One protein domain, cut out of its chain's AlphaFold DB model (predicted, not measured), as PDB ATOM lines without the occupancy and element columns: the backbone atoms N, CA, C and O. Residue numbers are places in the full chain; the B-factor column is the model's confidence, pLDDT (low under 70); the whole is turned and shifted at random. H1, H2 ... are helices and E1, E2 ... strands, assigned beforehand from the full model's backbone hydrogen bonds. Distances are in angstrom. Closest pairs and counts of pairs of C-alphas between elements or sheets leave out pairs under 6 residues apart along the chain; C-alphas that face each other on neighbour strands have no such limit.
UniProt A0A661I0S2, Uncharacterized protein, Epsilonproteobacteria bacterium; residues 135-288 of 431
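What this domain is: This is residues 135 to 288 of the 431 residues of an uncharacterized protein of Epsilonproteobacteria bacterium (UniProt A0A661I0S2). A four-stranded sheet, E1 E5 E4 E3, is partly covered by a small sheet of E2 and E6, the two face to face with their strands nearly in line, and H3 packs on the small sheet's E2 with H4 running alongside H3. H1 lies at one end of the larger sheet's strands, and H2 grazes that sheet toward the other end. The printed part has 154 residues, with four named helices and six named strands in the order E1 E2 E3 E4 H1 E5 H2 E6 H3 H4; both sheets are antiparallel. The class is mixed, helices and strands, and the whole is compact, with a radius of gyration of the C-alphas of 16.1 A and spans of 44 by 43 by 29 A.

Where its parts are: In the larger sheet, E1 is residues 135 to 139, from C-alpha 135 at (169.122, 260.841, 174.865); E5 is residues 206 to 214, 24.8 A long; E4 is residues 184 to 190, 20.2 A; and E3 is residues 172 to 174. The small sheet is E2, residues 147 to 151, and E6, residues 238 to 242, 13.5 A long. H1 is residues 191 to 196, H2 residues 224 to 235, 16.9 A, and H3 residues 246 to 261, 22.2 A. H4, residues 269 to 277, ends at C-alpha 277 (182.337, 271.527, 153.808).

How they stand to each other: E1 and E3 are edge strands. N 138 and O 207 of E1 and E5 are 2.8 A apart, N 210 and O 187 of E5 and E4 2.8 A, and N 173 and O 188 of the hairpin E3 and E4 2.8 A, each within hydrogen-bond range. The two sheets form a sandwich, two sheets face to face, 10.0 A centre to centre where they face each other. In the small sheet, N 150 and O 239 are 2.9 A apart, within hydrogen-bond range. The closest C-alphas of E2 and H3 are those of Leu 148 and Cys 249, 6.3 A. H3 and H4 are close but not clearly touching, C-alphas 252 and 275 being closest at 7.5 A, with a shallow tilt of 13 degrees, opposite ways. H1 is on the larger sheet, over none of its strands; H2 only grazes it, with residues 230 to 235. In H1, H2, H3 and H4 every O i to N i+4 pair is within hydrogen-bond range.

The domain as a whole: The two C-alphas farthest apart are those of Gln 222 and Asp 247, 47.1 A. The printed part has no cut. The link from E2 to E3, 20 residues, is long. Mean pLDDT of the printed part is 79.9, with residues 153 to 170, 177 to 182, 195 to 204, 218 to 220 and 265 under 70.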
ATOM      1  N   ALA A 135     169.583 260.973 176.235       90.56
ATOM      2  CA  ALA A 135     169.122 260.841 174.865       90.56
ATOM      3  C   ALA A 135     168.990 262.200 174.172       90.56
ATOM      4  O   ALA A 135     168.682 263.209 174.807       90.56
ATOM      5  N   TYR A 136     169.233 262.173 172.865       90.44
ATOM      6  CA  TYR A 136     169.145 263.297 171.945       90.44
ATOM      7  C   TYR A 136     168.256 262.885 170.786       90.44
ATOM      8  O   TYR A 136     168.580 261.916 170.087       90.44
ATOM      9  N   ASP A 137     167.154 263.599 170.596       88.31
ATOM     10  CA  ASP A 137     166.287 263.405 169.442       88.31
ATOM     11  C   ASP A 137     166.680 264.344 168.307       88.31
ATOM     12  O   ASP A 137     166.913 265.538 168.499       88.31
ATOM     13  N   ILE A 138     166.756 263.760 167.118       88.00
ATOM     14  CA  ILE A 138     167.041 264.425 165.856       88.00
ATOM     15  C   ILE A 138     165.772 264.280 165.021       88.00
ATOM     16  O   ILE A 138     165.503 263.210 164.462       88.00
ATOM     17  N   SER A 139     164.967 265.339 165.005       83.38
ATOM     18  CA  SER A 139     163.690 265.380 164.291       83.38
ATOM     19  C   SER A 139     163.873 265.731 162.815       83.38
ATOM     20  O   SER A 139     164.867 266.351 162.425       83.38
ATOM     21  N   ASN A 140     162.862 265.397 162.009       73.81
ATOM     22  CA  ASN A 140     162.779 265.732 160.583       73.81
ATOM     23  C   ASN A 140     163.936 265.153 159.762       73.81
ATOM     24  O   ASN A 140     164.434 265.783 158.831       73.81
ATOM     25  N   LEU A 141     164.379 263.954 160.134       73.88
ATOM     26  CA  LEU A 141     165.386 263.210 159.395       73.88
ATOM     27  C   LEU A 141     164.702 262.245 158.418       73.88
ATOM     28  O   LEU A 141     163.762 261.544 158.796       73.88
ATOM     29  N   HIS A 142     165.188 262.178 157.179       70.75
ATOM     30  CA  HIS A 142     164.679 261.223 156.192       70.75
ATOM     31  C   HIS A 142     165.082 259.779 156.518       70.75
ATOM     32  O   HIS A 142     164.267 258.874 156.367       70.75
ATOM     33  N   SER A 143     166.317 259.562 156.983       81.56
ATOM     34  CA  SER A 143     166.843 258.231 157.296       81.56
ATOM     35  C   SER A 143     167.950 258.299 158.344       81.56
ATOM     36  O   SER A 143     168.750 259.231 158.348       81.56
ATOM     37  N   ILE A 144     168.074 257.268 159.186       85.81
ATOM     38  CA  ILE A 144     169.224 257.084 160.091       85.81
ATOM     39  C   ILE A 144     170.570 257.067 159.337       85.81
ATOM     40  O   ILE A 144     171.620 257.361 159.912       85.81
ATOM     41  N   GLU A 145     170.550 256.773 158.036       85.94
ATOM     42  CA  GLU A 145     171.720 256.806 157.157       85.94
ATOM     43  C   GLU A 145     172.320 258.210 157.014       85.94
ATOM     44  O   GLU A 145     173.530 258.339 156.833       85.94
ATOM     45  N   ASN A 146     171.526 259.261 157.223       89.69
ATOM     46  CA  ASN A 146     171.980 260.649 157.274       89.69
ATOM     47  C   ASN A 146     172.792 260.992 158.538       89.69
ATOM     48  O   ASN A 146     173.256 262.125 158.676       89.69
ATOM     49  N   ILE A 147     172.963 260.050 159.476       90.88
ATOM     50  CA  ILE A 147     173.735 260.263 160.704       90.88
ATOM     51  C   ILE A 147     175.129 259.645 160.604       90.88
ATOM     52  O   ILE A 147     175.292 258.430 160.458       90.88
ATOM     53  N   LEU A 148     176.139 260.484 160.815       90.56
ATOM     54  CA  LEU A 148     177.477 260.073 161.213       90.56
ATOM     55  C   LEU A 148     177.551 260.143 162.736       90.56
ATOM     56  O   LEU A 148     177.493 261.222 163.319       90.56
ATOM     57  N   ALA A 149     177.727 259.004 163.397       89.00
ATOM     58  CA  ALA A 149     178.063 258.999 164.811       89.00
ATOM     59  C   ALA A 149     179.344 258.207 165.050       89.00
ATOM     60  O   ALA A 149     179.538 257.101 164.547       89.00
ATOM     61  N   MET A 150     180.243 258.811 165.813       85.31
ATOM     62  CA  MET A 150     181.612 258.343 165.966       85.31
ATOM     63  C   MET A 150     182.121 258.602 167.372       85.31
ATOM     64  O   MET A 150     181.622 259.461 168.094       85.31
ATOM     65  N   ARG A 151     183.154 257.864 167.768       82.44
ATOM     66  CA  ARG A 151     183.867 258.114 169.015       82.44
ATOM     67  C   ARG A 151     185.109 258.944 168.710       82.44
ATOM     68  O   ARG A 151     185.999 258.486 168.001       82.44
ATOM     69  N   VAL A 152     185.190 260.145 169.274       79.50
ATOM     70  CA  VAL A 152     186.287 261.100 169.029       79.50
ATOM     71  C   VAL A 152     187.469 260.941 169.981       79.50
ATOM     72  O   VAL A 152     188.521 261.534 169.751       79.50
ATOM     73  N   ASN A 153     187.316 260.139 171.041       68.62
ATOM     74  CA  ASN A 153     188.377 259.863 172.005       68.62
ATOM     75  C   ASN A 153     188.472 258.362 172.342       68.62
ATOM     76  O   ASN A 153     187.536 257.774 172.899       68.62
ATOM     77  N   LYS A 154     189.627 257.747 172.048       62.91
ATOM     78  CA  LYS A 154     189.907 256.330 172.351       62.91
ATOM     79  C   LYS A 154     190.440 256.062 173.765       62.91
ATOM     80  O   LYS A 154     190.597 254.896 174.124       62.91
ATOM     81  N   VAL A 155     190.688 257.084 174.589       53.12
ATOM     82  CA  VAL A 155     191.186 256.902 175.964       53.12
ATOM     83  C   VAL A 155     190.229 256.002 176.760       53.12
ATOM     84  O   VAL A 155     189.036 256.291 176.904       53.12
ATOM     85  N   GLY A 156     190.765 254.884 177.264       49.06
ATOM     86  CA  GLY A 156     190.038 253.892 178.061       49.06
ATOM     87  C   GLY A 156     189.325 252.784 177.274       49.06
ATOM     88  O   GLY A 156     188.562 252.030 177.876       49.06
ATOM     89  N   LEU A 157     189.540 252.665 175.959       54.16
ATOM     90  CA  LEU A 157     189.123 251.486 175.195       54.16
ATOM     91  C   LEU A 157     190.140 250.353 175.366       54.16
ATOM     92  O   LEU A 157     191.299 250.500 174.998       54.16
ATOM     93  N   SER A 158     189.694 249.207 175.882       48.66
ATOM     94  CA  SER A 158     190.502 247.980 175.931       48.66
ATOM     95  C   SER A 158     190.446 247.162 174.635       48.66
ATOM     96  O   SER A 158     191.181 246.189 174.495       48.66
ATOM     97  N   LYS A 159     189.574 247.537 173.691       58.19
ATOM     98  CA  LYS A 159     189.349 246.842 172.418       58.19
ATOM     99  C   LYS A 159     189.225 247.830 171.251       58.19
ATOM    100  O   LYS A 159     188.821 248.974 171.482       58.19
ATOM    101  N   PRO A 160     189.549 247.411 170.014       56.16
ATOM    102  CA  PRO A 160     189.298 248.215 168.822       56.16
ATOM    103  C   PRO A 160     187.810 248.573 168.701       56.16
ATOM    104  O   PRO A 160     186.938 247.807 169.112       56.16
ATOM    105  N   LEU A 161     187.527 249.760 168.161       62.47
ATOM    106  CA  LEU A 161     186.163 250.154 167.812       62.47
ATOM    107  C   LEU A 161     185.656 249.213 166.720       62.47
ATOM    108  O   LEU A 161     186.349 249.011 165.724       62.47
ATOM    109  N   ASN A 162     184.459 248.660 166.899       62.53
ATOM    110  CA  ASN A 162     183.761 248.028 165.786       62.53
ATOM    111  C   ASN A 162     183.393 249.100 164.761       62.53
ATOM    112  O   ASN A 162     183.179 250.255 165.136       62.53
ATOM    113  N   ASN A 163     183.287 248.710 163.490       65.62
ATOM    114  CA  ASN A 163     182.589 249.537 162.517       65.62
ATOM    115  C   ASN A 163     181.123 249.660 162.974       65.62
ATOM    116  O   ASN A 163     180.430 248.637 163.011       65.62
ATOM    117  N   PRO A 164     180.656 250.857 163.376       63.66
ATOM    118  CA  PRO A 164     179.297 251.007 163.856       63.66
ATOM    119  C   PRO A 164     178.278 250.863 162.721       63.66
ATOM    120  O   PRO A 164     177.152 250.489 163.000       63.66
ATOM    121  N   PHE A 165     178.643 251.081 161.454       67.38
ATOM    122  CA  PHE A 165     177.688 251.150 160.338       67.38
ATOM    123  C   PHE A 165     177.226 249.787 159.804       67.38
ATOM    124  O   PHE A 165     176.493 249.721 158.824       67.38
ATOM    125  N   ASN A 166     177.565 248.695 160.495       63.22
ATOM    126  CA  ASN A 166     176.833 247.440 160.360       63.22
ATOM    127  C   ASN A 166     175.512 247.557 161.131       63.22
ATOM    128  O   ASN A 166     175.435 247.209 162.315       63.22
ATOM    129  N   TYR A 167     174.487 248.091 160.465       62.81
ATOM    130  CA  TYR A 167     173.163 248.276 161.048       62.81
ATOM    131  C   TYR A 167     172.597 246.945 161.555       62.81
ATOM    132  O   TYR A 167     172.546 245.947 160.836       62.81
ATOM    133  N   PHE A 168     172.125 246.934 162.798       54.66
ATOM    134  CA  PHE A 168     171.277 245.858 163.281       54.66
ATOM    135  C   PHE A 168     169.856 246.126 162.778       54.66
ATOM    136  O   PHE A 168     169.266 247.152 163.130       54.66
ATOM    137  N   GLU A 169     169.342 245.224 161.937       56.34
ATOM    138  CA  GLU A 169     167.990 245.300 161.353       56.34
ATOM    139  C   GLU A 169     167.713 246.630 160.617       56.34
ATOM    140  O   GLU A 169     166.590 247.121 160.644       56.34
ATOM    141  N   SER A 170     168.737 247.256 160.019       64.62
ATOM    142  CA  SER A 170     168.648 248.530 159.269       64.62
ATOM    143  C   SER A 170     168.059 249.736 160.026       64.62
ATOM    144  O   SER A 170     167.823 250.782 159.435       64.62
ATOM    145  N   THR A 171     167.843 249.632 161.341       73.62
ATOM    146  CA  THR A 171     167.145 250.659 162.144       73.62
ATOM    147  C   THR A 171     167.949 251.135 163.344       73.62
ATOM    148  O   THR A 171     167.552 252.074 164.035       73.62
ATOM    149  N   SER A 172     169.079 250.489 163.634       82.69
ATOM    150  CA  SER A 172     169.918 250.853 164.769       82.69
ATOM    151  C   SER A 172     171.378 250.506 164.552       82.69
ATOM    152  O   SER A 172     171.712 249.545 163.859       82.69
ATOM    153  N   PHE A 173     172.258 251.257 165.204       81.31
ATOM    154  CA  PHE A 173     173.672 250.944 165.252       81.31
ATOM    155  C   PHE A 173     174.322 251.312 166.589       81.31
ATOM    156  O   PHE A 173     173.876 252.203 167.315       81.31
ATOM    157  N   TYR A 174     175.390 250.590 166.936       81.06
ATOM    158  CA  TYR A 174     176.098 250.719 168.211       81.06
ATOM    159  C   TYR A 174     177.495 251.295 167.999       81.06
ATOM    160  O   TYR A 174     178.269 250.767 167.209       81.06
ATOM    161  N   LEU A 175     177.847 252.331 168.765       79.12
ATOM    162  CA  LEU A 175     179.178 252.954 168.688       79.12
ATOM    163  C   LEU A 175     180.263 252.172 169.443       79.12
ATOM    164  O   LEU A 175     181.452 252.459 169.313       79.12
ATOM    165  N   GLU A 176     179.862 251.200 170.257       72.56
ATOM    166  CA  GLU A 176     180.742 250.323 171.026       72.56
ATOM    167  C   GLU A 176     180.304 248.866 170.845       72.56
ATOM    168  O   GLU A 176     179.109 248.578 170.736       72.56
ATOM    169  N   GLU A 177     181.265 247.934 170.839       62.56
ATOM    170  CA  GLU A 177     180.978 246.494 170.810       62.56
ATOM    171  C   GLU A 177     180.034 246.134 171.964       62.56
ATOM    172  O   GLU A 177     180.240 246.583 173.086       62.56
ATOM    173  N   TYR A 178     179.011 245.309 171.744       56.56
ATOM    174  CA  TYR A 178     178.101 244.931 172.822       56.56
ATOM    175  C   TYR A 178     178.802 244.033 173.858       56.56
ATOM    176  O   TYR A 178     178.799 242.808 173.758       56.56
ATOM    177  N   VAL A 179     179.358 244.633 174.914       57.09
ATOM    178  CA  VAL A 179     179.910 243.899 176.060       57.09
ATOM    179  C   VAL A 179     179.051 244.180 177.291       57.09
ATOM    180  O   VAL A 179     178.859 245.325 177.701       57.09
ATOM    181  N   LYS A 180     178.526 243.119 177.925       52.00
ATOM    182  CA  LYS A 180     177.582 243.212 179.061       52.00
ATOM    183  C   LYS A 180     178.068 244.100 180.220       52.00
ATOM    184  O   LYS A 180     177.239 244.593 180.983       52.00
ATOM    185  N   THR A 181     179.377 244.289 180.373       57.25
ATOM    186  CA  THR A 181     180.025 244.971 181.505       57.25
ATOM    187  C   THR A 181     180.519 246.385 181.201       57.25
ATOM    188  O   THR A 181     181.104 247.010 182.086       57.25
ATOM    189  N   GLN A 182     180.284 246.909 179.996       65.00
ATOM    190  CA  GLN A 182     180.767 248.236 179.618       65.00
ATOM    191  C   GLN A 182     180.238 249.350 180.529       65.00
ATOM    192  O   GLN A 182     179.069 249.357 180.929       65.00
ATOM    193  N   SER A 183     181.132 250.284 180.867       71.81
ATOM    194  CA  SER A 183     180.841 251.495 181.643       71.81
ATOM    195  C   SER A 183     180.164 252.587 180.817       71.81
ATOM    196  O   SER A 183     179.579 253.494 181.396       71.81
ATOM    197  N   LEU A 184     180.213 252.494 179.493       82.31
ATOM    198  CA  LEU A 184     179.584 253.425 178.572       82.31
ATOM    199  C   LEU A 184     179.002 252.619 177.413       82.31
ATOM    200  O   LEU A 184     179.584 251.606 177.032       82.31
ATOM    201  N   LYS A 185     177.810 252.987 176.950       84.81
ATOM    202  CA  LYS A 185     177.188 252.378 175.774       84.81
ATOM    203  C   LYS A 185     176.410 253.440 175.018       84.81
ATOM    204  O   LYS A 185     175.404 253.903 175.547       84.81
ATOM    205  N   THR A 186     176.793 253.726 173.779       86.62
ATOM    206  CA  THR A 186     176.015 254.609 172.896       86.62
ATOM    207  C   THR A 186     175.384 253.844 171.736       86.62
ATOM    208  O   THR A 186     176.027 253.001 171.106       86.62
ATOM    209  N   ILE A 187     174.109 254.127 171.482       87.62
ATOM    210  CA  ILE A 187     173.308 253.581 170.384       87.62
ATOM    211  C   ILE A 187     172.648 254.738 169.632       87.62
ATOM    212  O   ILE A 187     172.190 255.693 170.256       87.62
ATOM    213  N   VAL A 188     172.577 254.632 168.310       88.94
ATOM    214  CA  VAL A 188     171.726 255.480 167.471       88.94
ATOM    215  C   VAL A 188     170.664 254.587 166.848       88.94
ATOM    216  O   VAL A 188     170.980 253.483 166.407       88.94
ATOM    217  N   TYR A 189     169.403 255.002 166.880       87.69
ATOM    218  CA  TYR A 189     168.303 254.196 166.358       87.69
ATOM    219  C   TYR A 189     167.109 255.037 165.918       87.69
ATOM    220  O   TYR A 189     166.887 256.132 166.434       87.69
ATOM    221  N   ASP A 190     166.305 254.483 165.017       86.06
ATOM    222  CA  ASP A 190     165.004 255.035 164.654       86.06
ATOM    223  C   ASP A 190     164.015 254.844 165.819       86.06
ATOM    224  O   ASP A 190     163.622 253.729 166.194       86.06
ATOM    225  N   LYS A 191     163.650 255.955 166.457       83.44
ATOM    226  CA  LYS A 191     162.740 255.970 167.602       83.44
ATOM    227  C   LYS A 191     161.284 255.874 167.155       83.44
ATOM    228  O   LYS A 191     160.486 255.288 167.893       83.44
ATOM    229  N   THR A 192     160.956 256.387 165.974       80.06
ATOM    230  CA  THR A 192     159.616 256.340 165.384       80.06
ATOM    231  C   THR A 192     159.184 254.897 165.168       80.06
ATOM    232  O   THR A 192     158.131 254.509 165.673       80.06
ATOM    233  N   ILE A 193     160.033 254.055 164.573       78.12
ATOM    234  CA  ILE A 193     159.776 252.615 164.395       78.12
ATOM    235  C   ILE A 193     159.614 251.913 165.755       78.12
ATOM    236  O   ILE A 193     158.690 251.119 165.973       78.12
ATOM    237  N   LYS A 194     160.481 252.240 166.723       74.44
ATOM    238  CA  LYS A 194     160.449 251.638 168.064       74.44
ATOM    239  C   LYS A 194     159.165 251.960 168.837       74.44
ATOM    240  O   LYS A 194     158.698 251.092 169.577       74.44
ATOM    241  N   GLU A 195     158.598 253.159 168.712       68.69
ATOM    242  CA  GLU A 195     157.355 253.532 169.409       68.69
ATOM    243  C   GLU A 195     156.080 253.231 168.601       68.69
ATOM    244  O   GLU A 195     155.072 252.882 169.215       68.69
ATOM    245  N   HIS A 196     156.122 253.213 167.261       64.12
ATOM    246  CA  HIS A 196     155.010 252.708 166.435       64.12
ATOM    247  C   HIS A 196     154.660 251.258 166.793       64.12
ATOM    248  O   HIS A 196     153.487 250.908 166.909       64.12
ATOM    249  N   SER A 197     155.666 250.436 167.124       55.81
ATOM    250  CA  SER A 197     155.459 249.076 167.653       55.81
ATOM    251  C   SER A 197     154.700 249.010 168.998       55.81
ATOM    252  O   SER A 197     154.377 247.922 169.482       55.81
ATOM    253  N   ARG A 198     154.432 250.158 169.640       55.19
ATOM    254  CA  ARG A 198     153.795 250.292 170.961       55.19
ATOM    255  C   ARG A 198     152.456 251.037 170.939       55.19
ATOM    256  O   ARG A 198     151.971 251.389 172.013       55.19
ATOM    257  N   ASN A 199     151.839 251.214 169.769       55.56
ATOM    258  CA  ASN A 199     150.534 251.870 169.582       55.56
ATOM    259  C   ASN A 199     150.498 253.360 169.976       55.56
ATOM    260  O   ASN A 199     149.442 253.865 170.349       55.56
ATOM    261  N   ASN A 200     151.631 254.064 169.914       55.19
ATOM    262  CA  ASN A 200     151.679 255.510 170.121       55.19
ATOM    263  C   ASN A 200     152.286 256.132 168.851       55.19
ATOM    264  O   ASN A 200     153.511 256.085 168.707       55.19
ATOM    265  N   PRO A 201     151.472 256.602 167.886       56.19
ATOM    266  CA  PRO A 201     152.001 257.152 166.648       56.19
ATOM    267  C   PRO A 201     152.762 258.438 166.977       56.19
ATOM    268  O   PRO A 201     152.179 259.440 167.385       56.19
ATOM    269  N   ILE A 202     154.087 258.382 166.858       60.62
ATOM    270  CA  ILE A 202     154.911 259.589 166.823       60.62
ATOM    271  C   ILE A 202     154.669 260.210 165.448       60.62
ATOM    272  O   ILE A 202     154.858 259.531 164.444       60.62
ATOM    273  N   VAL A 203     154.222 261.464 165.418       59.59
ATOM    274  CA  VAL A 203     153.861 262.167 164.174       59.59
ATOM    275  C   VAL A 203     155.097 262.468 163.316       59.59
ATOM    276  O   VAL A 203     155.003 262.466 162.093       59.59
ATOM    277  N   ASP A 204     156.263 262.617 163.949       69.62
ATOM    278  CA  ASP A 204     157.513 262.968 163.277       69.62
ATOM    279  C   ASP A 204     158.484 261.783 163.159       69.62
ATOM    280  O   ASP A 204     158.558 260.896 164.020       69.62
ATOM    281  N   ASN A 205     159.301 261.795 162.103       80.38
ATOM    282  CA  ASN A 205     160.464 260.920 161.996       80.38
ATOM    283  C   ASN A 205     161.539 261.379 162.984       80.38
ATOM    284  O   ASN A 205     162.111 262.465 162.841       80.38
ATOM    285  N   ILE A 206     161.820 260.540 163.982       85.94
ATOM    286  CA  ILE A 206     162.779 260.818 165.042       85.94
ATOM    287  C   ILE A 206     163.864 259.752 165.042       85.94
ATOM    288  O   ILE A 206     163.625 258.580 165.344       85.94
ATOM    289  N   THR A 207     165.092 260.194 164.798       88.69
ATOM    290  CA  THR A 207     166.285 259.404 165.099       88.69
ATOM    291  C   THR A 207     166.804 259.795 166.471       88.69
ATOM    292  O   THR A 207     166.977 260.975 166.766       88.69
ATOM    293  N   ARG A 208     167.073 258.805 167.320       89.06
ATOM    294  CA  ARG A 208     167.557 259.024 168.681       89.06
ATOM    295  C   ARG A 208     168.980 258.537 168.844       89.06
ATOM    296  O   ARG A 208     169.274 257.372 168.582       89.06
ATOM    297  N   ALA A 209     169.829 259.396 169.393       90.69
ATOM    298  CA  ALA A 209     171.117 259.008 169.940       90.69
ATOM    299  C   ALA A 209     171.033 258.901 171.466       90.69
ATOM    300  O   ALA A 209     170.772 259.881 172.152       90.69
ATOM    301  N   GLU A 210     171.280 257.715 172.013       90.88
ATOM    302  CA  GLU A 210     171.162 257.427 173.444       90.88
ATOM    303  C   GLU A 210     172.504 256.937 173.994       90.88
ATOM    304  O   GLU A 210     173.067 255.951 173.517       90.88
ATOM    305  N   THR A 211     173.019 257.622 175.015       91.06
ATOM    306  CA  THR A 211     174.266 257.284 175.711       91.06
ATOM    307  C   THR A 211     173.971 256.831 177.136       91.06
ATOM    308  O   THR A 211     173.566 257.612 177.993       91.06
ATOM    309  N   SER A 212     174.220 255.552 177.398       91.06
ATOM    310  CA  SER A 212     174.083 254.894 178.694       91.06
ATOM    311  C   SER A 212     175.394 254.960 179.473       91.06
ATOM    312  O   SER A 212     176.344 254.229 179.183       91.06
ATOM    313  N   ILE A 213     175.438 255.809 180.496       90.62
ATOM    314  CA  ILE A 213     176.570 255.984 181.406       90.62
ATOM    315  C   ILE A 213     176.357 255.069 182.608       90.62
ATOM    316  O   ILE A 213     175.425 255.239 183.392       90.62
ATOM    317  N   ARG A 214     177.210 254.057 182.756       86.38
ATOM    318  CA  ARG A 214     177.065 252.956 183.718       86.38
ATOM    319  C   ARG A 214     178.190 252.958 184.740       86.38
ATOM    320  O   ARG A 214     179.249 253.543 184.550       86.38
ATOM    321  N   ASN A 215     177.986 252.200 185.817       75.75
ATOM    322  CA  ASN A 215     178.960 252.029 186.897       75.75
ATOM    323  C   ASN A 215     179.341 253.345 187.597       75.75
ATOM    324  O   ASN A 215     180.424 253.422 188.176       75.75
ATOM    325  N   LEU A 216     178.434 254.330 187.624       81.94
ATOM    326  CA  LEU A 216     178.632 255.610 188.317       81.94
ATOM    327  C   LEU A 216     179.029 255.413 189.794       81.94
ATOM    328  O   LEU A 216     179.912 256.095 190.293       81.94
ATOM    329  N   LYS A 217     178.518 254.357 190.440       70.69
ATOM    330  CA  LYS A 217     178.884 253.938 191.808       70.69
ATOM    331  C   LYS A 217     180.368 253.639 192.067       70.69
ATOM    332  O   LYS A 217     180.748 253.491 193.220       70.69
ATOM    333  N   ARG A 218     181.180 253.391 191.029       62.38
ATOM    334  CA  ARG A 218     182.619 253.086 191.182       62.38
ATOM    335  C   ARG A 218     183.469 254.351 191.294       62.38
ATOM    336  O   ARG A 218     184.678 254.245 191.479       62.38
ATOM    337  N   LYS A 219     182.857 255.520 191.125       65.38
ATOM    338  CA  LYS A 219     183.486 256.824 191.261       65.38
ATOM    339  C   LYS A 219     182.971 257.468 192.548       65.38
ATOM    340  O   LYS A 219     181.772 257.445 192.812       65.38
ATOM    341  N   SER A 220     183.891 257.972 193.356       67.88
ATOM    342  CA  SER A 220     183.605 258.807 194.521       67.88
ATOM    343  C   SER A 220     183.476 260.246 194.038       67.88
ATOM    344  O   SER A 220     184.489 260.870 193.734       67.88
ATOM    345  N   PHE A 221     182.243 260.728 193.890       80.62
ATOM    346  CA  PHE A 221     181.969 262.128 193.570       80.62
ATOM    347  C   PHE A 221     181.757 262.889 194.878       80.62
ATOM    348  O   PHE A 221     180.779 262.632 195.587       80.62
ATOM    349  N   GLN A 222     182.664 263.806 195.195       80.25
ATOM    350  CA  GLN A 222     182.619 264.629 196.406       80.25
ATOM    351  C   GLN A 222     181.626 265.779 196.285       80.25
ATOM    352  O   GLN A 222     181.120 266.274 197.290       80.25
ATOM    353  N   THR A 223     181.314 266.189 195.056       86.25
ATOM    354  CA  THR A 223     180.382 267.283 194.792       86.25
ATOM    355  C   THR A 223     179.378 266.925 193.699       86.25
ATOM    356  O   THR A 223     179.586 266.018 192.887       86.25
ATOM    357  N   LYS A 224     178.272 267.679 193.656       89.31
ATOM    358  CA  LYS A 224     177.307 267.646 192.544       89.31
ATOM    359  C   LYS A 224     177.990 267.973 191.216       89.31
ATOM    360  O   LYS A 224     177.731 267.299 190.223       89.31
ATOM    361  N   GLN A 225     178.876 268.972 191.226       90.94
ATOM    362  CA  GLN A 225     179.570 269.444 190.033       90.94
ATOM    363  C   GLN A 225     180.471 268.356 189.442       90.94
ATOM    364  O   GLN A 225     180.400 268.099 188.249       90.94
ATOM    365  N   GLU A 226     181.206 267.614 190.273       89.88
ATOM    366  CA  GLU A 226     182.037 266.499 189.798       89.88
ATOM    367  C   GLU A 226     181.228 265.407 189.082       89.88
ATOM    368  O   GLU A 226     181.698 264.820 188.104       89.88
ATOM    369  N   LEU A 227     180.006 265.117 189.551       89.81
ATOM    370  CA  LEU A 227     179.108 264.176 188.878       89.81
ATOM    371  C   LEU A 227     178.651 264.722 187.516       89.81
ATOM    372  O   LEU A 227     178.659 263.978 186.532       89.81
ATOM    373  N   ILE A 228     178.258 265.998 187.459       92.06
ATOM    374  CA  ILE A 228     177.822 266.674 186.227       92.06
ATOM    375  C   ILE A 228     178.963 266.698 185.206       92.06
ATOM    376  O   ILE A 228     178.791 266.218 184.084       92.06
ATOM    377  N   ASP A 229     180.151 267.141 185.617       91.69
ATOM    378  CA  ASP A 229     181.346 267.201 184.777       91.69
ATOM    379  C   ASP A 229     181.729 265.814 184.272       91.69
ATOM    380  O   ASP A 229     182.083 265.632 183.108       91.69
ATOM    381  N   PHE A 230     181.631 264.786 185.120       90.75
ATOM    382  CA  PHE A 230     181.883 263.415 184.697       90.75
ATOM    383  C   PHE A 230     180.904 262.954 183.614       90.75
ATOM    384  O   PHE A 230     181.334 262.319 182.645       90.75
ATOM    385  N   ILE A 231     179.609 263.252 183.771       91.50
ATOM    386  CA  ILE A 231     178.567 262.916 182.795       91.50
ATOM    387  C   ILE A 231     178.837 263.646 181.478       91.50
ATOM    388  O   ILE A 231     178.933 262.982 180.444       91.50
ATOM    389  N   GLN A 232     179.060 264.963 181.511       92.12
ATOM    390  CA  GLN A 232     179.394 265.756 180.325       92.12
ATOM    391  C   GLN A 232     180.658 265.222 179.635       92.12
ATOM    392  O   GLN A 232     180.679 265.027 178.421       92.12
ATOM    393  N   ASN A 233     181.688 264.860 180.403       89.69
ATOM    394  CA  ASN A 233     182.907 264.250 179.877       89.69
ATOM    395  C   ASN A 233     182.673 262.874 179.237       89.69
ATOM    396  O   ASN A 233     183.386 262.515 178.300       89.69
ATOM    397  N   GLN A 234     181.709 262.073 179.715       88.88
ATOM    398  CA  GLN A 234     181.337 260.832 179.026       88.88
ATOM    399  C   GLN A 234     180.624 261.121 177.707       88.88
ATOM    400  O   GLN A 234     180.912 260.454 176.714       88.88
ATOM    401  N   LEU A 235     179.729 262.110 177.691       89.75
ATOM    402  CA  LEU A 235     179.019 262.520 176.485       89.75
ATOM    403  C   LEU A 235     180.022 263.010 175.437       89.75
ATOM    404  O   LEU A 235     180.061 262.444 174.346       89.75
ATOM    405  N   ASN A 236     180.937 263.916 175.785       88.62
ATOM    406  CA  ASN A 236     181.955 264.508 174.898       88.62
ATOM    407  C   ASN A 236     182.922 263.503 174.231       88.62
ATOM    408  O   ASN A 236     183.710 263.879 173.369       88.62
ATOM    409  N   LYS A 237     182.872 262.212 174.584       86.75
ATOM    410  CA  LYS A 237     183.647 261.158 173.906       86.75
ATOM    411  C   LYS A 237     183.138 260.806 172.516       86.75
ATOM    412  O   LYS A 237     183.882 260.166 171.769       86.75
ATOM    413  N   TYR A 238     181.908 261.174 172.179       87.19
ATOM    414  CA  TYR A 238     181.339 260.931 170.857       87.19
ATOM    415  C   TYR A 238     181.215 262.226 170.051       87.19
ATOM    416  O   TYR A 238     181.450 263.314 170.557       87.19
ATOM    417  N   LEU A 239     180.894 262.097 168.779       88.81
ATOM    418  CA  LEU A 239     180.489 263.175 167.889       88.81
ATOM    419  C   LEU A 239     179.338 262.613 167.069       88.81
ATOM    420  O   LEU A 239     179.411 261.462 166.630       88.81
ATOM    421  N   ILE A 240     178.269 263.390 166.941       90.81
ATOM    422  CA  ILE A 240     177.066 263.006 166.211       90.81
ATOM    423  C   ILE A 240     176.763 264.150 165.267       90.81
ATOM    424  O   ILE A 240     176.615 265.284 165.709       90.81
ATOM    425  N   VAL A 241     176.720 263.845 163.981       92.00
ATOM    426  CA  VAL A 241     176.544 264.823 162.918       92.00
ATOM    427  C   VAL A 241     175.439 264.331 162.005       92.00
ATOM    428  O   VAL A 241     175.424 263.164 161.605       92.00
ATOM    429  N   ARG A 242     174.517 265.231 161.690       91.56
ATOM    430  CA  ARG A 242     173.503 265.043 160.663       91.56
ATOM    431  C   ARG A 242     173.998 265.635 159.348       91.56
ATOM    432  O   ARG A 242     174.559 266.725 159.337       91.56
ATOM    433  N   PHE A 243     173.683 264.961 158.251       91.81
ATOM    434  CA  PHE A 243     173.841 265.468 156.891       91.81
ATOM    435  C   PHE A 243     172.499 265.455 156.171       91.81
ATOM    436  O   PHE A 243     171.704 264.544 156.377       91.81
ATOM    437  N   ASP A 244     172.251 266.414 155.289       89.12
ATOM    438  CA  ASP A 244     171.056 266.377 154.436       89.12
ATOM    439  C   ASP A 244     171.226 265.394 153.265       89.12
ATOM    440  O   ASP A 244     170.272 264.729 152.868       89.12
ATOM    441  N   SER A 245     172.462 265.218 152.784       90.38
ATOM    442  CA  SER A 245     172.826 264.230 151.762       90.38
ATOM    443  C   SER A 245     173.370 262.940 152.388       90.38
ATOM    444  O   SER A 245     174.320 262.971 153.178       90.38
ATOM    445  N   ILE A 246     172.788 261.798 152.001       89.81
ATOM    446  CA  ILE A 246     173.272 260.464 152.388       89.81
ATOM    447  C   ILE A 246     174.663 260.205 151.797       89.81
ATOM    448  O   ILE A 246     175.514 259.647 152.486       89.81
ATOM    449  N   ASP A 247     174.935 260.668 150.576       90.50
ATOM    450  CA  ASP A 247     176.221 260.452 149.906       90.50
ATOM    451  C   ASP A 247     177.368 261.149 150.644       90.50
ATOM    452  O   ASP A 247     178.384 260.525 150.955       90.50
ATOM    453  N   ASN A 248     177.156 262.407 151.044       92.50
ATOM    454  CA  ASN A 248     178.117 263.160 151.854       92.50
ATOM    455  C   ASN A 248     178.383 262.469 153.201       92.50
ATOM    456  O   ASN A 248     179.519 262.403 153.679       92.50
ATOM    457  N   CYS A 249     177.323 261.941 153.822       92.06
ATOM    458  CA  CYS A 249     177.434 261.175 155.057       92.06
ATOM    459  C   CYS A 249     178.263 259.901 154.838       92.06
ATOM    460  O   CYS A 249     179.161 259.604 155.626       92.06
ATOM    461  N   ASN A 250     177.996 259.167 153.756       89.44
ATOM    462  CA  ASN A 250     178.671 257.918 153.422       89.44
ATOM    463  C   ASN A 250     180.162 258.116 153.130       89.44
ATOM    464  O   ASN A 250     180.967 257.296 153.572       89.44
ATOM    465  N   GLU A 251     180.562 259.213 152.484       91.00
ATOM    466  CA  GLU A 251     181.985 259.532 152.312       91.00
ATOM    467  C   GLU A 251     182.693 259.667 153.672       91.00
ATOM    468  O   GLU A 251     183.720 259.032 153.920       91.00
ATOM    469  N   LEU A 252     182.106 260.416 154.608       91.31
ATOM    470  CA  LEU A 252     182.683 260.588 155.943       91.31
ATOM    471  C   LEU A 252     182.633 259.315 156.792       91.31
ATOM    472  O   LEU A 252     183.522 259.088 157.619       91.31
ATOM    473  N   LYS A 253     181.619 258.464 156.595       89.62
ATOM    474  CA  LYS A 253     181.571 257.127 157.200       89.62
ATOM    475  C   LYS A 253     182.743 256.278 156.715       89.62
ATOM    476  O   LYS A 253     183.431 255.700 157.555       89.62
ATOM    477  N   ASN A 254     183.030 256.278 155.413       88.12
ATOM    478  CA  ASN A 254     184.173 255.570 154.830       88.12
ATOM    479  C   ASN A 254     185.512 256.093 155.378       88.12
ATOM    480  O   ASN A 254     186.368 255.300 155.786       88.12
ATOM    481  N   ASP A 255     185.671 257.416 155.475       88.25
ATOM    482  CA  ASP A 255     186.848 258.040 156.091       88.25
ATOM    483  C   ASP A 255     187.002 257.607 157.561       88.25
ATOM    484  O   ASP A 255     188.095 257.249 158.017       88.25
ATOM    485  N   TYR A 256     185.905 257.569 158.322       86.69
ATOM    486  CA  TYR A 256     185.935 257.123 159.713       86.69
ATOM    487  C   TYR A 256     186.239 255.623 159.843       86.69
ATOM    488  O   TYR A 256     187.027 255.223 160.706       86.69
ATOM    489  N   GLU A 257     185.695 254.775 158.970       84.06
ATOM    490  CA  GLU A 257     186.055 253.356 158.907       84.06
ATOM    491  C   GLU A 257     187.546 253.159 158.634       84.06
ATOM    492  O   GLU A 257     188.199 252.324 159.276       84.06
ATOM    493  N   TYR A 258     188.112 253.951 157.722       85.25
ATOM    494  CA  TYR A 258     189.544 253.968 157.465       85.25
ATOM    495  C   TYR A 258     190.330 254.366 158.723       85.25
ATOM    496  O   TYR A 258     191.280 253.674 159.107       85.25
ATOM    497  N   MET A 259     189.899 255.410 159.441       83.62
ATOM    498  CA  MET A 259     190.508 255.813 160.715       83.62
ATOM    499  C   MET A 259     190.461 254.703 161.777       83.62
ATOM    500  O   MET A 259     191.434 254.515 162.519       83.62
ATOM    501  N   ILE A 260     189.357 253.952 161.865       79.75
ATOM    502  CA  ILE A 260     189.242 252.791 162.758       79.75
ATOM    503  C   ILE A 260     190.275 251.731 162.367       79.75
ATOM    504  O   ILE A 260     191.064 251.322 163.227       79.75
ATOM    505  N   LYS A 261     190.319 251.336 161.084       82.00
ATOM    506  CA  LYS A 261     191.256 250.331 160.542       82.00
ATOM    507  C   LYS A 261     192.715 250.721 160.800       82.00
ATOM    508  O   LYS A 261     193.509 249.887 161.228       82.00
ATOM    509  N   LYS A 262     193.058 252.001 160.626       82.75
ATOM    510  CA  LYS A 262     194.399 252.561 160.880       82.75
ATOM    511  C   LYS A 262     194.669 252.922 162.341       82.75
ATOM    512  O   LYS A 262     195.723 253.455 162.661       82.75
ATOM    513  N   ARG A 263     193.733 252.628 163.249       77.38
ATOM    514  CA  ARG A 263     193.827 252.907 164.690       77.38
ATOM    515  C   ARG A 263     194.015 254.391 165.053       77.38
ATOM    516  O   ARG A 263     194.254 254.672 166.224       77.38
ATOM    517  N   ILE A 264     193.727 255.336 164.157       78.31
ATOM    518  CA  ILE A 264     193.799 256.788 164.405       78.31
ATOM    519  C   ILE A 264     192.885 257.179 165.574       78.31
ATOM    520  O   ILE A 264     191.705 256.833 165.586       78.31
ATOM    521  N   THR A 265     193.434 257.835 166.598       68.56
ATOM    522  CA  THR A 265     192.789 258.010 167.916       68.56
ATOM    523  C   THR A 265     191.940 259.270 168.050       68.56
ATOM    524  O   THR A 265     191.110 259.330 168.959       68.56
ATOM    525  N   LYS A 266     192.138 260.252 167.166       77.56
ATOM    526  CA  LYS A 266     191.472 261.555 167.185       77.56
ATOM    527  C   LYS A 266     191.233 262.041 165.747       77.56
ATOM    528  O   LYS A 266     192.128 261.869 164.922       77.56
ATOM    529  N   PRO A 267     190.079 262.658 165.441       82.31
ATOM    530  CA  PRO A 267     189.840 263.268 164.132       82.31
ATOM    531  C   PRO A 267     190.849 264.378 163.837       82.31
ATOM    532  O   PRO A 267     191.129 265.205 164.713       82.31
ATOM    533  N   SER A 268     191.381 264.396 162.614       85.44
ATOM    534  CA  SER A 268     192.266 265.459 162.136       85.44
ATOM    535  C   SER A 268     191.495 266.773 161.956       85.44
ATOM    536  O   SER A 268     190.261 266.795 161.926       85.44
ATOM    537  N   LYS A 269     192.223 267.889 161.833       88.12
ATOM    538  CA  LYS A 269     191.614 269.176 161.457       88.12
ATOM    539  C   LYS A 269     190.934 269.082 160.087       88.12
ATOM    540  O   LYS A 269     189.830 269.582 159.936       88.12
ATOM    541  N   GLU A 270     191.550 268.373 159.144       89.12
ATOM    542  CA  GLU A 270     191.006 268.135 157.801       89.12
ATOM    543  C   GLU A 270     189.679 267.376 157.837       89.12
ATOM    544  O   GLU A 270     188.724 267.800 157.201       89.12
ATOM    545  N   PHE A 271     189.571 266.307 158.637       89.81
ATOM    546  CA  PHE A 271     188.316 265.564 158.780       89.81
ATOM    547  C   PHE A 271     187.194 266.457 159.331       89.81
ATOM    548  O   PHE A 271     186.065 266.427 158.848       89.81
ATOM    549  N   LYS A 272     187.510 267.300 160.320       89.00
ATOM    550  CA  LYS A 272     186.554 268.285 160.848       89.00
ATOM    551  C   LYS A 272     186.167 269.334 159.806       89.00
ATOM    552  O   LYS A 272     185.006 269.715 159.744       89.00
ATOM    553  N   GLN A 273     187.116 269.773 158.982       91.75
ATOM    554  CA  GLN A 273     186.835 270.704 157.896       91.75
ATOM    555  C   GLN A 273     185.950 270.059 156.823       91.75
ATOM    556  O   GLN A 273     185.020 270.702 156.355       91.75
ATOM    557  N   LYS A 274     186.169 268.779 156.489       93.06
ATOM    558  CA  LYS A 274     185.287 268.033 155.579       93.06
ATOM    559  C   LYS A 274     183.848 267.976 156.090       93.06
ATOM    560  O   LYS A 274     182.938 268.209 155.306       93.06
ATOM    561  N   ILE A 275     183.639 267.729 157.390       92.56
ATOM    562  CA  ILE A 275     182.294 267.773 157.996       92.56
ATOM    563  C   ILE A 275     181.603 269.105 157.682       92.56
ATOM    564  O   ILE A 275     180.465 269.105 157.221       92.56
ATOM    565  N   LEU A 276     182.301 270.224 157.890       91.56
ATOM    566  CA  LEU A 276     181.766 271.560 157.617       91.56
ATOM    567  C   LEU A 276     181.514 271.783 156.121       91.56
ATOM    568  O   LEU A 276     180.453 272.271 155.748       91.56
ATOM    569  N   ASN A 277     182.454 271.380 155.261       93.75
ATOM    570  CA  ASN A 277     182.337 271.527 153.808       93.75
ATOM    571  C   ASN A 277     181.150 270.734 153.240       93.75
ATOM    572  O   ASN A 277     180.509 271.166 152.287       93.75
ATOM    573  N   PHE A 278     180.822 269.595 153.849       93.94
ATOM    574  CA  PHE A 278     179.654 268.783 153.507       93.94
ATOM    575  C   PHE A 278     178.363 269.237 154.184       93.94
ATOM    576  O   PHE A 278     177.360 268.522 154.126       93.94
ATOM    577  N   SER A 279     178.369 270.431 154.786       92.25
ATOM    578  CA  SER A 279     177.224 271.014 155.493       92.25
ATOM    579  C   SER A 279     176.701 270.111 156.614       92.25
ATOM    580  O   SER A 279     175.503 270.058 156.886       92.25
ATOM    581  N   GLY A 280     177.600 269.373 157.266       91.25
ATOM    582  CA  GLY A 280     177.264 268.560 158.423       91.25
ATOM    583  C   GLY A 280     176.889 269.435 159.614       91.25
ATOM    584  O   GLY A 280     177.644 270.322 160.010       91.25
ATOM    585  N   VAL A 281     175.741 269.149 160.222       91.31
ATOM    586  CA  VAL A 281     175.255 269.825 161.426       91.31
ATOM    587  C   VAL A 281     175.540 268.940 162.630       91.31
ATOM    588  O   VAL A 281     174.989 267.843 162.755       91.31
ATOM    589  N   GLU A 282     176.424 269.393 163.516       90.75
ATOM    590  CA  GLU A 282     176.671 268.701 164.778       90.75
ATOM    591  C   GLU A 282     175.421 268.763 165.665       90.75
ATOM    592  O   GLU A 282     174.823 269.817 165.871       90.75
ATOM    593  N   VAL A 283     175.034 267.611 166.208       88.81
ATOM    594  CA  VAL A 283     174.027 267.538 167.263       88.81
ATOM    595  C   VAL A 283     174.707 267.994 168.544       88.81
ATOM    596  O   VAL A 283     175.619 267.324 169.031       88.81
ATOM    597  N   GLU A 284     174.279 269.131 169.086       84.31
ATOM    598  CA  GLU A 284     174.846 269.689 170.311       84.31
ATOM    599  C   GLU A 284     174.565 268.758 171.499       84.31
ATOM    600  O   GLU A 284     173.419 268.442 171.820       84.31
ATOM    601  N   ARG A 285     175.633 268.280 172.155       83.12
ATOM    602  CA  ARG A 285     175.543 267.309 173.264       83.12
ATOM    603  C   ARG A 285     175.898 267.902 174.617       83.12
ATOM    604  O   ARG A 285     176.418 267.211 175.497       83.12
ATOM    605  N   GLN A 286     175.589 269.178 174.789       87.31
ATOM    606  CA  GLN A 286     175.663 269.854 176.071       87.31
ATOM    607  C   GLN A 286     174.440 269.501 176.921       87.31
ATOM    608  O   GLN A 286     173.319 269.443 176.421       87.31
ATOM    609  N   LEU A 287     174.653 269.211 178.206       89.69
ATOM    610  CA  LEU A 287     173.548 269.066 179.148       89.69
ATOM    611  C   LEU A 287     172.806 270.403 179.276       89.69
ATOM    612  O   LEU A 287     173.435 271.426 179.537       89.69
ATOM    613  N   SER A 288     171.480 270.385 179.140       87.75
ATOM    614  CA  SER A 288     170.651 271.556 179.428       87.75
ATOM    615  C   SER A 288     170.576 271.828 180.934       87.75
ATOM    616  O   SER A 288     170.719 270.909 181.750       87.75
TER     617      SER A 288